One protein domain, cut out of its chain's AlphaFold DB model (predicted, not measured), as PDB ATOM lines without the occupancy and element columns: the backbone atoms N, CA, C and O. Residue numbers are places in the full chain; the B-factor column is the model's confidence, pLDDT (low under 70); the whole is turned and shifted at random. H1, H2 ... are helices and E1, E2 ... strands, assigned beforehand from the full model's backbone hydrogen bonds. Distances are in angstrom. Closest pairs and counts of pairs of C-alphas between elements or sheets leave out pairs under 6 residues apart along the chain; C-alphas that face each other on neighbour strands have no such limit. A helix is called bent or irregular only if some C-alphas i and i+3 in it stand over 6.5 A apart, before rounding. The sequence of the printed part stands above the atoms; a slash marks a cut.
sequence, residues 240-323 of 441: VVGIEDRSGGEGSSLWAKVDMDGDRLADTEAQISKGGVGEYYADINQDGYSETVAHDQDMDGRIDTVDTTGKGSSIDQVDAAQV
ATOM      1  N   VAL A 240     -27.400 -26.264  -2.067       94.31
ATOM      2  CA  VAL A 240     -27.688 -27.299  -3.069       94.31
ATOM      3  C   VAL A 240     -26.386 -28.008  -3.436       94.31
ATOM      4  O   VAL A 240     -25.482 -27.399  -3.998       94.31
ATOM      5  N   VAL A 241     -26.313 -29.304  -3.137       94.75
ATOM      6  CA  VAL A 241     -25.158 -30.179  -3.420       94.75
ATOM      7  C   VAL A 241     -25.415 -31.150  -4.572       94.75
ATOM      8  O   VAL A 241     -24.517 -31.872  -4.988       94.75
ATOM      9  N   GLY A 242     -26.648 -31.208  -5.083       93.69
ATOM     10  CA  GLY A 242     -26.971 -32.051  -6.230       93.69
ATOM     11  C   GLY A 242     -28.317 -31.732  -6.875       93.69
ATOM     12  O   GLY A 242     -29.244 -31.331  -6.177       93.69
ATOM     13  N   ILE A 243     -28.467 -31.973  -8.179       93.88
ATOM     14  CA  ILE A 243     -29.766 -31.976  -8.873       93.88
ATOM     15  C   ILE A 243     -29.966 -33.316  -9.588       93.88
ATOM     16  O   ILE A 243     -29.077 -33.817 -10.272       93.88
ATOM     17  N   GLU A 244     -31.151 -33.904  -9.423       94.00
ATOM     18  CA  GLU A 244     -31.514 -35.207  -9.984       94.00
ATOM     19  C   GLU A 244     -32.844 -35.130 -10.753       94.00
ATOM     20  O   GLU A 244     -33.840 -34.605 -10.239       94.00
ATOM     21  N   ASP A 245     -32.890 -35.706 -11.961       92.00
ATOM     22  CA  ASP A 245     -34.147 -35.949 -12.677       92.00
ATOM     23  C   ASP A 245     -34.740 -37.312 -12.318       92.00
ATOM     24  O   ASP A 245     -34.196 -38.369 -12.635       92.00
ATOM     25  N   ARG A 246     -35.930 -37.288 -11.717       92.50
ATOM     26  CA  ARG A 246     -36.697 -38.491 -11.366       92.50
ATOM     27  C   ARG A 246     -37.857 -38.765 -12.315       92.50
ATOM     28  O   ARG A 246     -38.637 -39.686 -12.077       92.50
ATOM     29  N   SER A 247     -38.003 -37.976 -13.378       85.50
ATOM     30  CA  SER A 247     -39.056 -38.164 -14.380       85.50
ATOM     31  C   SER A 247     -38.745 -39.235 -15.422       85.50
ATOM     32  O   SER A 247     -39.635 -39.616 -16.178       85.50
ATOM     33  N   GLY A 248     -37.512 -39.750 -15.448       80.75
ATOM     34  CA  GLY A 248     -37.074 -40.696 -16.470       80.75
ATOM     35  C   GLY A 248     -36.716 -40.027 -17.801       80.75
ATOM     36  O   GLY A 248     -36.907 -40.652 -18.841       80.75
ATOM     37  N   GLY A 249     -36.214 -38.784 -17.767       76.19
ATOM     38  CA  GLY A 249     -35.663 -38.072 -18.925       76.19
ATOM     39  C   GLY A 249     -36.569 -36.997 -19.527       76.19
ATOM     40  O   GLY A 249     -36.200 -36.390 -20.526       76.19
ATOM     41  N   GLU A 250     -37.751 -36.745 -18.956       77.81
ATOM     42  CA  GLU A 250     -38.660 -35.687 -19.427       77.81
ATOM     43  C   GLU A 250     -38.460 -34.351 -18.684       77.81
ATOM     44  O   GLU A 250     -39.156 -33.378 -18.978       77.81
ATOM     45  N   GLY A 251     -37.576 -34.297 -17.679       79.19
ATOM     46  CA  GLY A 251     -37.368 -33.128 -16.817       79.19
ATOM     47  C   GLY A 251     -38.601 -32.706 -15.999       79.19
ATOM     48  O   GLY A 251     -38.644 -31.600 -15.463       79.19
ATOM     49  N   SER A 252     -39.638 -33.548 -15.894       84.12
ATOM     50  CA  SER A 252     -40.919 -33.175 -15.263       84.12
ATOM     51  C   SER A 252     -40.931 -33.310 -13.735       84.12
ATOM     52  O   SER A 252     -41.874 -32.869 -13.076       84.12
ATOM     53  N   SER A 253     -39.890 -33.914 -13.159       91.00
ATOM     54  CA  SER A 253     -39.754 -34.165 -11.725       91.00
ATOM     55  C   SER A 253     -38.292 -34.015 -11.311       91.00
ATOM     56  O   SER A 253     -37.618 -35.002 -11.007       91.00
ATOM     57  N   LEU A 254     -37.835 -32.769 -11.285       94.25
ATOM     58  CA  LEU A 254     -36.511 -32.391 -10.808       94.25
ATOM     59  C   LEU A 254     -36.492 -32.264  -9.278       94.25
ATOM     60  O   LEU A 254     -37.460 -31.796  -8.672       94.25
ATOM     61  N   TRP A 255     -35.392 -32.682  -8.657       96.44
ATOM     62  CA  TRP A 255     -35.178 -32.612  -7.210       96.44
ATOM     63  C   TRP A 255     -33.786 -32.064  -6.897       96.44
ATOM     64  O   TRP A 255     -32.806 -32.514  -7.481       96.44
ATOM     65  N   ALA A 256     -33.710 -31.119  -5.960       95.88
ATOM     66  CA  ALA A 256     -32.467 -30.605  -5.397       95.88
ATOM     67  C   ALA A 256     -32.122 -31.393  -4.130       95.88
ATOM     68  O   ALA A 256     -32.969 -31.544  -3.251       95.88
ATOM     69  N   LYS A 257     -30.885 -31.866  -4.021       96.94
ATOM     70  CA  LYS A 257     -30.283 -32.401  -2.799       96.94
ATOM     71  C   LYS A 257     -29.670 -31.236  -2.028       96.94
ATOM     72  O   LYS A 257     -28.856 -30.507  -2.590       96.94
ATOM     73  N   VAL A 258     -30.082 -31.050  -0.779       96.06
ATOM     74  CA  VAL A 258     -29.735 -29.879   0.031       96.06
ATOM     75  C   VAL A 258     -28.978 -30.319   1.281       96.06
ATOM     76  O   VAL A 258     -29.471 -31.150   2.045       96.06
ATOM     77  N   ASP A 259     -27.796 -29.749   1.468       95.88
ATOM     78  CA  ASP A 259     -26.986 -29.788   2.683       95.88
ATOM     79  C   ASP A 259     -27.460 -28.675   3.627       95.88
ATOM     80  O   ASP A 259     -27.514 -27.505   3.244       95.88
ATOM     81  N   MET A 260     -27.870 -29.030   4.842       95.38
ATOM     82  CA  MET A 260     -28.384 -28.084   5.831       95.38
ATOM     83  C   MET A 260     -27.342 -27.709   6.883       95.38
ATOM     84  O   MET A 260     -27.597 -26.764   7.643       95.38
ATOM     85  N   ASP A 261     -26.238 -28.452   6.983       94.06
ATOM     86  CA  ASP A 261     -25.249 -28.316   8.049       94.06
ATOM     87  C   ASP A 261     -23.833 -27.916   7.589       94.06
ATOM     88  O   ASP A 261     -23.017 -27.500   8.420       94.06
ATOM     89  N   GLY A 262     -23.597 -27.876   6.280       93.38
ATOM     90  CA  GLY A 262     -22.366 -27.412   5.652       93.38
ATOM     91  C   GLY A 262     -21.288 -28.489   5.526       93.38
ATOM     92  O   GLY A 262     -20.127 -28.137   5.298       93.38
ATOM     93  N   ASP A 263     -21.621 -29.770   5.704       91.38
ATOM     94  CA  ASP A 263     -20.686 -30.889   5.549       91.38
ATOM     95  C   ASP A 263     -20.545 -31.398   4.099       91.38
ATOM     96  O   ASP A 263     -19.764 -32.319   3.834       91.38
ATOM     97  N   ARG A 264     -21.242 -30.755   3.155       89.81
ATOM     98  CA  ARG A 264     -21.335 -31.087   1.726       89.81
ATOM     99  C   ARG A 264     -22.032 -32.420   1.443       89.81
ATOM    100  O   ARG A 264     -21.887 -32.968   0.347       89.81
ATOM    101  N   LEU A 265     -22.817 -32.941   2.383       91.06
ATOM    102  CA  LEU A 265     -23.670 -34.108   2.196       91.06
ATOM    103  C   LEU A 265     -25.144 -33.700   2.198       91.06
ATOM    104  O   LEU A 265     -25.593 -32.796   2.889       91.06
ATOM    105  N   ALA A 266     -25.932 -34.390   1.379       95.75
ATOM    106  CA  ALA A 266     -27.356 -34.109   1.286       95.75
ATOM    107  C   ALA A 266     -28.093 -34.573   2.554       95.75
ATOM    108  O   ALA A 266     -28.225 -35.776   2.795       95.75
ATOM    109  N   ASP A 267     -28.650 -33.625   3.304       96.25
ATOM    110  CA  ASP A 267     -29.521 -33.878   4.454       96.25
ATOM    111  C   ASP A 267     -30.985 -34.042   4.048       96.25
ATOM    112  O   ASP A 267     -31.759 -34.790   4.659       96.25
ATOM    113  N   THR A 268     -31.399 -33.280   3.036       96.81
ATOM    114  CA  THR A 268     -32.788 -33.209   2.599       96.81
ATOM    115  C   THR A 268     -32.902 -33.064   1.089       96.81
ATOM    116  O   THR A 268     -31.916 -32.891   0.375       96.81
ATOM    117  N   GLU A 269     -34.128 -33.180   0.592       97.25
ATOM    118  CA  GLU A 269     -34.432 -33.049  -0.825       97.25
ATOM    119  C   GLU A 269     -35.605 -32.092  -1.007       97.25
ATOM    120  O   GLU A 269     -36.642 -32.233  -0.352       97.25
ATOM    121  N   ALA A 270     -35.453 -31.136  -1.919       96.94
ATOM    122  CA  ALA A 270     -36.477 -30.167  -2.268       96.94
ATOM    123  C   ALA A 270     -36.948 -30.405  -3.705       96.94
ATOM    124  O   ALA A 270     -36.145 -30.561  -4.625       96.94
ATOM    125  N   GLN A 271     -38.265 -30.446  -3.911       96.69
ATOM    126  CA  GLN A 271     -38.819 -30.580  -5.253       96.69
ATOM    127  C   GLN A 271     -38.594 -29.278  -6.025       96.69
ATOM    128  O   GLN A 271     -39.016 -28.210  -5.583       96.69
ATOM    129  N   ILE A 272     -37.978 -29.386  -7.199       96.19
ATOM    130  CA  ILE A 272     -37.763 -28.257  -8.094       96.19
ATOM    131  C   ILE A 272     -38.989 -28.112  -8.995       96.19
ATOM    132  O   ILE A 272     -39.460 -29.058  -9.629       96.19
ATOM    133  N   SER A 273     -39.507 -26.894  -9.062       95.00
ATOM    134  CA  SER A 273     -40.584 -26.494  -9.953       95.00
ATOM    135  C   SER A 273     -40.039 -25.597 -11.059       95.00
ATOM    136  O   SER A 273     -39.330 -24.627 -10.797       95.00
ATOM    137  N   LYS A 274     -40.369 -25.916 -12.315       93.12
ATOM    138  CA  LYS A 274     -40.056 -25.038 -13.447       93.12
ATOM    139  C   LYS A 274     -40.980 -23.821 -13.384       93.12
ATOM    140  O   LYS A 274     -42.205 -23.970 -13.382       93.12
ATOM    141  N   GLY A 275     -40.388 -22.642 -13.260       90.19
ATOM    142  CA  GLY A 275     -41.085 -21.371 -13.135       90.19
ATOM    143  C   GLY A 275     -41.270 -20.685 -14.481       90.19
ATOM    144  O   GLY A 275     -41.866 -21.241 -15.405       90.19
ATOM    145  N   GLY A 276     -40.822 -19.430 -14.555       86.69
ATOM    146  CA  GLY A 276     -40.848 -18.622 -15.767       86.69
ATOM    147  C   GLY A 276     -39.916 -19.149 -16.856       86.69
ATOM    148  O   GLY A 276     -39.466 -20.292 -16.848       86.69
ATOM    149  N   VAL A 277     -39.651 -18.297 -17.840       88.50
ATOM    150  CA  VAL A 277     -38.803 -18.667 -18.968       88.50
ATOM    151  C   VAL A 277     -37.368 -18.865 -18.470       88.50
ATOM    152  O   VAL A 277     -36.714 -17.884 -18.136       88.50
ATOM    153  N   GLY A 278     -36.925 -20.124 -18.396       88.50
ATOM    154  CA  GLY A 278     -35.557 -20.485 -18.023       88.50
ATOM    155  C   GLY A 278     -35.253 -20.534 -16.521       88.50
ATOM    156  O   GLY A 278     -34.096 -20.651 -16.149       88.50
ATOM    157  N   GLU A 279     -36.242 -20.424 -15.631       93.88
ATOM    158  CA  GLU A 279     -35.990 -20.353 -14.181       93.88
ATOM    159  C   GLU A 279     -36.555 -21.571 -13.443       93.88
ATOM    160  O   GLU A 279     -37.700 -21.979 -13.671       93.88
ATOM    161  N   TYR A 280     -35.781 -22.107 -12.502       94.69
ATOM    162  CA  TYR A 280     -36.161 -23.239 -11.661       94.69
ATOM    163  C   TYR A 280     -36.176 -22.834 -10.188       94.69
ATOM    164  O   TYR A 280     -35.249 -22.184  -9.706       94.69
ATOM    165  N   TYR A 281     -37.226 -23.240  -9.474       95.94
ATOM    166  CA  TYR A 281     -37.502 -22.802  -8.110       95.94
ATOM    167  C   TYR A 281     -37.677 -23.973  -7.143       95.94
ATOM    168  O   TYR A 281     -38.421 -24.907  -7.452       95.94
ATOM    169  N   ALA A 282     -37.080 -23.896  -5.954       96.56
ATOM    170  CA  ALA A 282     -37.272 -24.851  -4.860       96.56
ATOM    171  C   ALA A 282     -37.212 -24.137  -3.500       96.56
ATOM    172  O   ALA A 282     -36.539 -23.127  -3.381       96.56
ATOM    173  N   ASP A 283     -37.933 -24.643  -2.495       95.81
ATOM    174  CA  ASP A 283     -37.873 -24.164  -1.099       95.81
ATOM    175  C   ASP A 283     -36.772 -24.940  -0.361       95.81
ATOM    176  O   ASP A 283     -37.022 -26.016   0.194       95.81
ATOM    177  N   ILE A 284     -35.528 -24.461  -0.460       94.25
ATOM    178  CA  ILE A 284     -34.355 -25.194   0.051       94.25
ATOM    179  C   ILE A 284     -34.130 -24.954   1.547       94.25
ATOM    180  O   ILE A 284     -33.574 -25.807   2.235       94.25
ATOM    181  N   ASN A 285     -34.594 -23.820   2.077       91.94
ATOM    182  CA  ASN A 285     -34.448 -23.471   3.491       91.94
ATOM    183  C   ASN A 285     -35.659 -23.890   4.356       91.94
ATOM    184  O   ASN A 285     -35.604 -23.762   5.586       91.94
ATOM    185  N   GLN A 286     -36.708 -24.438   3.732       93.19
ATOM    186  CA  GLN A 286     -37.955 -24.897   4.349       93.19
ATOM    187  C   GLN A 286     -38.707 -23.789   5.100       93.19
ATOM    188  O   GLN A 286     -39.374 -24.049   6.112       93.19
ATOM    189  N   ASP A 287     -38.596 -22.543   4.639       92.19
ATOM    190  CA  ASP A 287     -39.292 -21.396   5.219       92.19
ATOM    191  C   ASP A 287     -40.700 -21.178   4.629       92.19
ATOM    192  O   ASP A 287     -41.488 -20.378   5.156       92.19
ATOM    193  N   GLY A 288     -41.058 -21.961   3.604       94.88
ATOM    194  CA  GLY A 288     -42.341 -21.925   2.915       94.88
ATOM    195  C   GLY A 288     -42.368 -21.026   1.678       94.88
ATOM    196  O   GLY A 288     -43.444 -20.874   1.083       94.88
ATOM    197  N   TYR A 289     -41.243 -20.425   1.292       92.88
ATOM    198  CA  TYR A 289     -41.060 -19.693   0.045       92.88
ATOM    199  C   TYR A 289     -40.085 -20.447  -0.860       92.88
ATOM    200  O   TYR A 289     -39.215 -21.161  -0.398       92.88
ATOM    201  N   SER A 290     -40.273 -20.346  -2.176       94.25
ATOM    202  CA  SER A 290     -39.351 -20.971  -3.128       94.25
ATOM    203  C   SER A 290     -38.313 -19.959  -3.588       94.25
ATOM    204  O   SER A 290     -38.670 -18.862  -4.026       94.25
ATOM    205  N   GLU A 291     -37.050 -20.354  -3.527       93.75
ATOM    206  CA  GLU A 291     -35.905 -19.638  -4.068       93.75
ATOM    207  C   GLU A 291     -35.613 -20.072  -5.507       93.75
ATOM    208  O   GLU A 291     -35.983 -21.173  -5.916       93.75
ATOM    209  N   THR A 292     -34.934 -19.223  -6.280       93.94
ATOM    210  CA  THR A 292     -34.376 -19.620  -7.578       93.94
ATOM    211  C   THR A 292     -33.123 -20.454  -7.335       93.94
ATOM    212  O   THR A 292     -32.200 -19.982  -6.681       93.94
ATOM    213  N   VAL A 293     -33.088 -21.677  -7.861       94.62
ATOM    214  CA  VAL A 293     -31.982 -22.629  -7.640       94.62
ATOM    215  C   VAL A 293     -31.221 -22.972  -8.910       94.62
ATOM    216  O   VAL A 293     -30.115 -23.487  -8.832       94.62
ATOM    217  N   ALA A 294     -31.782 -22.699 -10.088       93.19
ATOM    218  CA  ALA A 294     -31.129 -22.993 -11.359       93.19
ATOM    219  C   ALA A 294     -31.662 -22.112 -12.499       93.19
ATOM    220  O   ALA A 294     -32.814 -21.660 -12.451       93.19
ATOM    221  N   HIS A 295     -30.825 -21.905 -13.518       92.31
ATOM    222  CA  HIS A 295     -31.138 -21.137 -14.723       92.31
ATOM    223  C   HIS A 295     -30.811 -21.914 -16.007       92.31
ATOM    224  O   HIS A 295     -29.805 -22.611 -16.083       92.31
ATOM    225  N   ASP A 296     -31.684 -21.741 -16.993       90.12
ATOM    226  CA  ASP A 296     -31.654 -22.217 -18.381       90.12
ATOM    227  C   ASP A 296     -31.768 -20.959 -19.257       90.12
ATOM    228  O   ASP A 296     -32.854 -20.421 -19.504       90.12
ATOM    229  N   GLN A 297     -30.616 -20.374 -19.562       88.56
ATOM    230  CA  GLN A 297     -30.451 -19.064 -20.172       88.56
ATOM    231  C   GLN A 297     -30.831 -19.074 -21.653       88.56
ATOM    232  O   GLN A 297     -31.348 -18.064 -22.152       88.56
ATOM    233  N   ASP A 298     -30.578 -20.172 -22.361       86.88
ATOM    234  CA  ASP A 298     -30.871 -20.299 -23.789       86.88
ATOM    235  C   ASP A 298     -32.210 -20.993 -24.102       86.88
ATOM    236  O   ASP A 298     -32.693 -20.903 -25.236       86.88
ATOM    237  N   MET A 299     -32.894 -21.505 -23.073       87.56
ATOM    238  CA  MET A 299     -34.246 -22.064 -23.120       87.56
ATOM    239  C   MET A 299     -34.334 -23.368 -23.913       87.56
ATOM    240  O   MET A 299     -35.410 -23.695 -24.439       87.56
ATOM    241  N   ASP A 300     -33.236 -24.110 -24.012       84.06
ATOM    242  CA  ASP A 300     -33.197 -25.414 -24.670       84.06
ATOM    243  C   ASP A 300     -33.807 -26.535 -23.795       84.06
ATOM    244  O   ASP A 300     -34.138 -27.621 -24.285       84.06
ATOM    245  N   GLY A 301     -34.073 -26.234 -22.517       83.62
ATOM    246  CA  GLY A 301     -34.644 -27.151 -21.539       83.62
ATOM    247  C   GLY A 301     -33.620 -27.821 -20.624       83.62
ATOM    248  O   GLY A 301     -34.041 -28.605 -19.768       83.62
ATOM    249  N   ARG A 302     -32.332 -27.508 -20.770       86.31
ATOM    250  CA  ARG A 302     -31.215 -27.963 -19.937       86.31
ATOM    251  C   ARG A 302     -30.797 -26.849 -18.985       86.31
ATOM    252  O   ARG A 302     -31.140 -25.691 -19.163       86.31
ATOM    253  N   ILE A 303     -30.157 -27.217 -17.885       88.38
ATOM    254  CA  ILE A 303     -29.712 -26.273 -16.863       88.38
ATOM    255  C   ILE A 303     -28.284 -25.845 -17.208       88.38
ATOM    256  O   ILE A 303     -27.416 -26.701 -17.371       88.38
ATOM    257  N   ASP A 304     -28.050 -24.533 -17.251       87.00
ATOM    258  CA  ASP A 304     -26.727 -23.936 -17.459       87.00
ATOM    259  C   ASP A 304     -26.003 -23.722 -16.128       87.00
ATOM    260  O   ASP A 304     -24.855 -24.121 -15.948       87.00
ATOM    261  N   THR A 305     -26.696 -23.101 -15.166       89.88
ATOM    262  CA  THR A 305     -26.119 -22.699 -13.874       89.88
ATOM    263  C   THR A 305     -27.041 -23.037 -12.711       89.88
ATOM    264  O   THR A 305     -28.269 -23.045 -12.841       89.88
ATOM    265  N   VAL A 306     -26.446 -23.289 -11.547       91.19
ATOM    266  CA  VAL A 306     -27.126 -23.619 -10.291       91.19
ATOM    267  C   VAL A 306     -26.742 -22.587  -9.236       91.19
ATOM    268  O   VAL A 306     -25.563 -22.383  -8.975       91.19
ATOM    269  N   ASP A 307     -27.727 -21.933  -8.620       91.56
ATOM    270  CA  ASP A 307     -27.511 -21.098  -7.433       91.56
ATOM    271  C   ASP A 307     -27.540 -21.999  -6.202       91.56
ATOM    272  O   ASP A 307     -28.601 -22.452  -5.759       91.56
ATOM    273  N   THR A 308     -26.358 -22.272  -5.658       87.44
ATOM    274  CA  THR A 308     -26.201 -23.230  -4.563       87.44
ATOM    275  C   THR A 308     -26.814 -22.735  -3.260       87.44
ATOM    276  O   THR A 308     -27.204 -23.553  -2.440       87.44
ATOM    277  N   THR A 309     -26.974 -21.427  -3.050       86.44
ATOM    278  CA  THR A 309     -27.464 -20.880  -1.769       86.44
ATOM    279  C   THR A 309     -28.902 -20.370  -1.832       86.44
ATOM    280  O   THR A 309     -29.463 -19.989  -0.800       86.44
ATOM    281  N   GLY A 310     -29.493 -20.314  -3.031       78.19
ATOM    282  CA  GLY A 310     -30.834 -19.778  -3.276       78.19
ATOM    283  C   GLY A 310     -30.964 -18.276  -2.994       78.19
ATOM    284  O   GLY A 310     -32.073 -17.758  -2.847       78.19
ATOM    285  N   LYS A 311     -29.848 -17.544  -2.868       83.50
ATOM    286  CA  LYS A 311     -29.853 -16.111  -2.517       83.50
ATOM    287  C   LYS A 311     -29.964 -15.187  -3.731       83.50
ATOM    288  O   LYS A 311     -30.085 -13.973  -3.552       83.50
ATOM    289  N   GLY A 312     -29.932 -15.725  -4.948       74.81
ATOM    290  CA  GLY A 312     -29.946 -14.974  -6.202       74.81
ATOM    291  C   GLY A 312     -28.659 -14.182  -6.445       74.81
ATOM    292  O   GLY A 312     -28.684 -13.161  -7.134       74.81
ATOM    293  N   SER A 313     -27.552 -14.587  -5.824       78.44
ATOM    294  CA  SER A 313     -26.258 -13.909  -5.901       78.44
ATOM    295  C   SER A 313     -25.382 -14.600  -6.940       78.44
ATOM    296  O   SER A 313     -25.224 -15.814  -6.923       78.44
ATOM    297  N   SER A 314     -24.780 -13.823  -7.844       70.19
ATOM    298  CA  SER A 314     -23.928 -14.360  -8.917       70.19
ATOM    299  C   SER A 314     -22.637 -15.011  -8.412       70.19
ATOM    300  O   SER A 314     -21.964 -15.672  -9.187       70.19
ATOM    301  N   ILE A 315     -22.255 -14.779  -7.151       72.88
ATOM    302  CA  ILE A 315     -21.072 -15.397  -6.527       72.88
ATOM    303  C   ILE A 315     -21.367 -16.848  -6.127       72.88
ATOM    304  O   ILE A 315     -20.458 -17.664  -6.065       72.88
ATOM    305  N   ASP A 316     -22.637 -17.170  -5.888       81.44
ATOM    306  CA  ASP A 316     -23.087 -18.480  -5.410       81.44
ATOM    307  C   ASP A 316     -23.574 -19.382  -6.565       81.44
ATOM    308  O   ASP A 316     -24.132 -20.459  -6.332       81.44
ATOM    309  N   GLN A 317     -23.379 -18.923  -7.809       84.88
ATOM    310  CA  GLN A 317     -23.709 -19.644  -9.033       84.88
ATOM    311  C   GLN A 317     -22.539 -20.522  -9.468       84.88
ATOM    312  O   GLN A 317     -21.425 -20.035  -9.649       84.88
ATOM    313  N   VAL A 318     -22.821 -21.800  -9.674       83.88
ATOM    314  CA  VAL A 318     -21.881 -22.789 -10.208       83.88
ATOM    315  C   VAL A 318     -22.412 -23.361 -11.517       83.88
ATOM    316  O   VAL A 318     -23.622 -23.333 -11.766       83.88
ATOM    317  N   ASP A 319     -21.521 -23.886 -12.354       78.25
ATOM    318  CA  ASP A 319     -21.923 -24.565 -13.586       78.25
ATOM    319  C   ASP A 319     -22.741 -25.815 -13.251       78.25
ATOM    320  O   ASP A 319     -22.408 -26.583 -12.342       78.25
ATOM    321  N   ALA A 320     -23.814 -26.059 -14.006       76.62
ATOM    322  CA  ALA A 320     -24.701 -27.193 -13.760       76.62
ATOM    323  C   ALA A 320     -23.966 -28.539 -13.790       76.62
ATOM    324  O   ALA A 320     -24.332 -29.452 -13.054       76.62
ATOM    325  N   ALA A 321     -22.890 -28.641 -14.576       77.75
ATOM    326  CA  ALA A 321     -22.037 -29.822 -14.654       77.75
ATOM    327  C   ALA A 321     -21.407 -30.240 -13.312       77.75
ATOM    328  O   ALA A 321     -21.088 -31.413 -13.141       77.75
ATOM    329  N   GLN A 322     -21.249 -29.314 -12.362       78.25
ATOM    330  CA  GLN A 322     -20.674 -29.602 -11.044       78.25
ATOM    331  C   GLN A 322     -21.693 -30.203 -10.065       78.25
ATOM    332  O   GLN A 322     -21.316 -30.859  -9.099       78.25
ATOM    333  N   VAL A 323     -22.990 -29.978 -10.298       82.94
ATOM    334  CA  VAL A 323     -24.055 -30.290  -9.326       82.94
ATOM    335  C   VAL A 323     -25.060 -31.299  -9.879       82.94
ATOM    336  O   VAL A 323     -25.708 -32.037  -9.138       82.94
TER     337      VAL A 323
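This is residues 240 to 323 of the 441 residues of an uncharacterized protein of Deltaproteobacteria bacterium (UniProt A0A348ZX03). A single antiparallel sheet of seven strands curls round like part of a barrel, folding so that E1 and E2 face E4 to E7 across it, with E3 at the fold. The barrel is only partly closed: its edge strands E1 and E7 stay apart, and the short helix H1 at the end of the printed part lies by the gap, near E1 and E6. The printed part has 84 residues, with seven named strands followed by one named helix; the sheet's order, E1 E2 E3 E4 E5 E6 E7, is also the order along the chain. The class is mostly strand, though under half of the residues are in named elements. The whole is compact, with a radius of gyration of the C-alphas of 11.7 A, and rounded, spanning 34 by 29 by 26 A.

E1, residues 240 to 245, and E2, residues 254 to 259, form a hairpin, with N 244 and O 255 2.9 A apart. E2 and E3, residues 268 to 274, form the next hairpin, with N 256 and O 270 at 2.8 A. E3 is staggered: residues 268 to 272 pair with E2, and 273 to 274 with E4, residues 279 to 282, where N 273 and O 281 are 2.8 A apart. E4 and E5, residues 291 to 295, have N 291 and O 282 at 2.8 A. E5 and E6, residues 305 to 307, have N 307 and O 293 at 2.9 A. E6 and E7, residues 317 to 319, have N 306 and O 318 at 2.8 A. These seven strands are a meander, each the antiparallel neighbour of the one before, and a folded sheet, one sheet bent back into two leaves that face each other. H1, residues 320 to 323, is on the sheet at a height of 7.3 A, over none of its strands; the closest C-alphas of E1 and H1, Gly 242 and Val 323, are 4.6 A apart. H1 is too short for an O i to N i+4 pair; its one O i to N i+3 pair is within hydrogen-bond range.

E1 begins at C-alpha 240, (-27.688, -27.299, -3.069), and is 14.5 A long. E2 is 16.7 A, and E3, from C-alpha 268 at (-32.788, -33.209, 2.599), is 19.4 A. E4 is 10.4 A, E5 11.8 A, E6 6.8 A and E7 6.9 A. H1, 5.4 A, ends at C-alpha 323, (-24.055, -30.290, -9.326).

The C-alphas farthest apart, those of Asp 261 and Asp 300, are 33.8 A apart. The printed part has no cut and no long link. The mean pLDDT of the printed part is 89.4, and no printed residue is under 70.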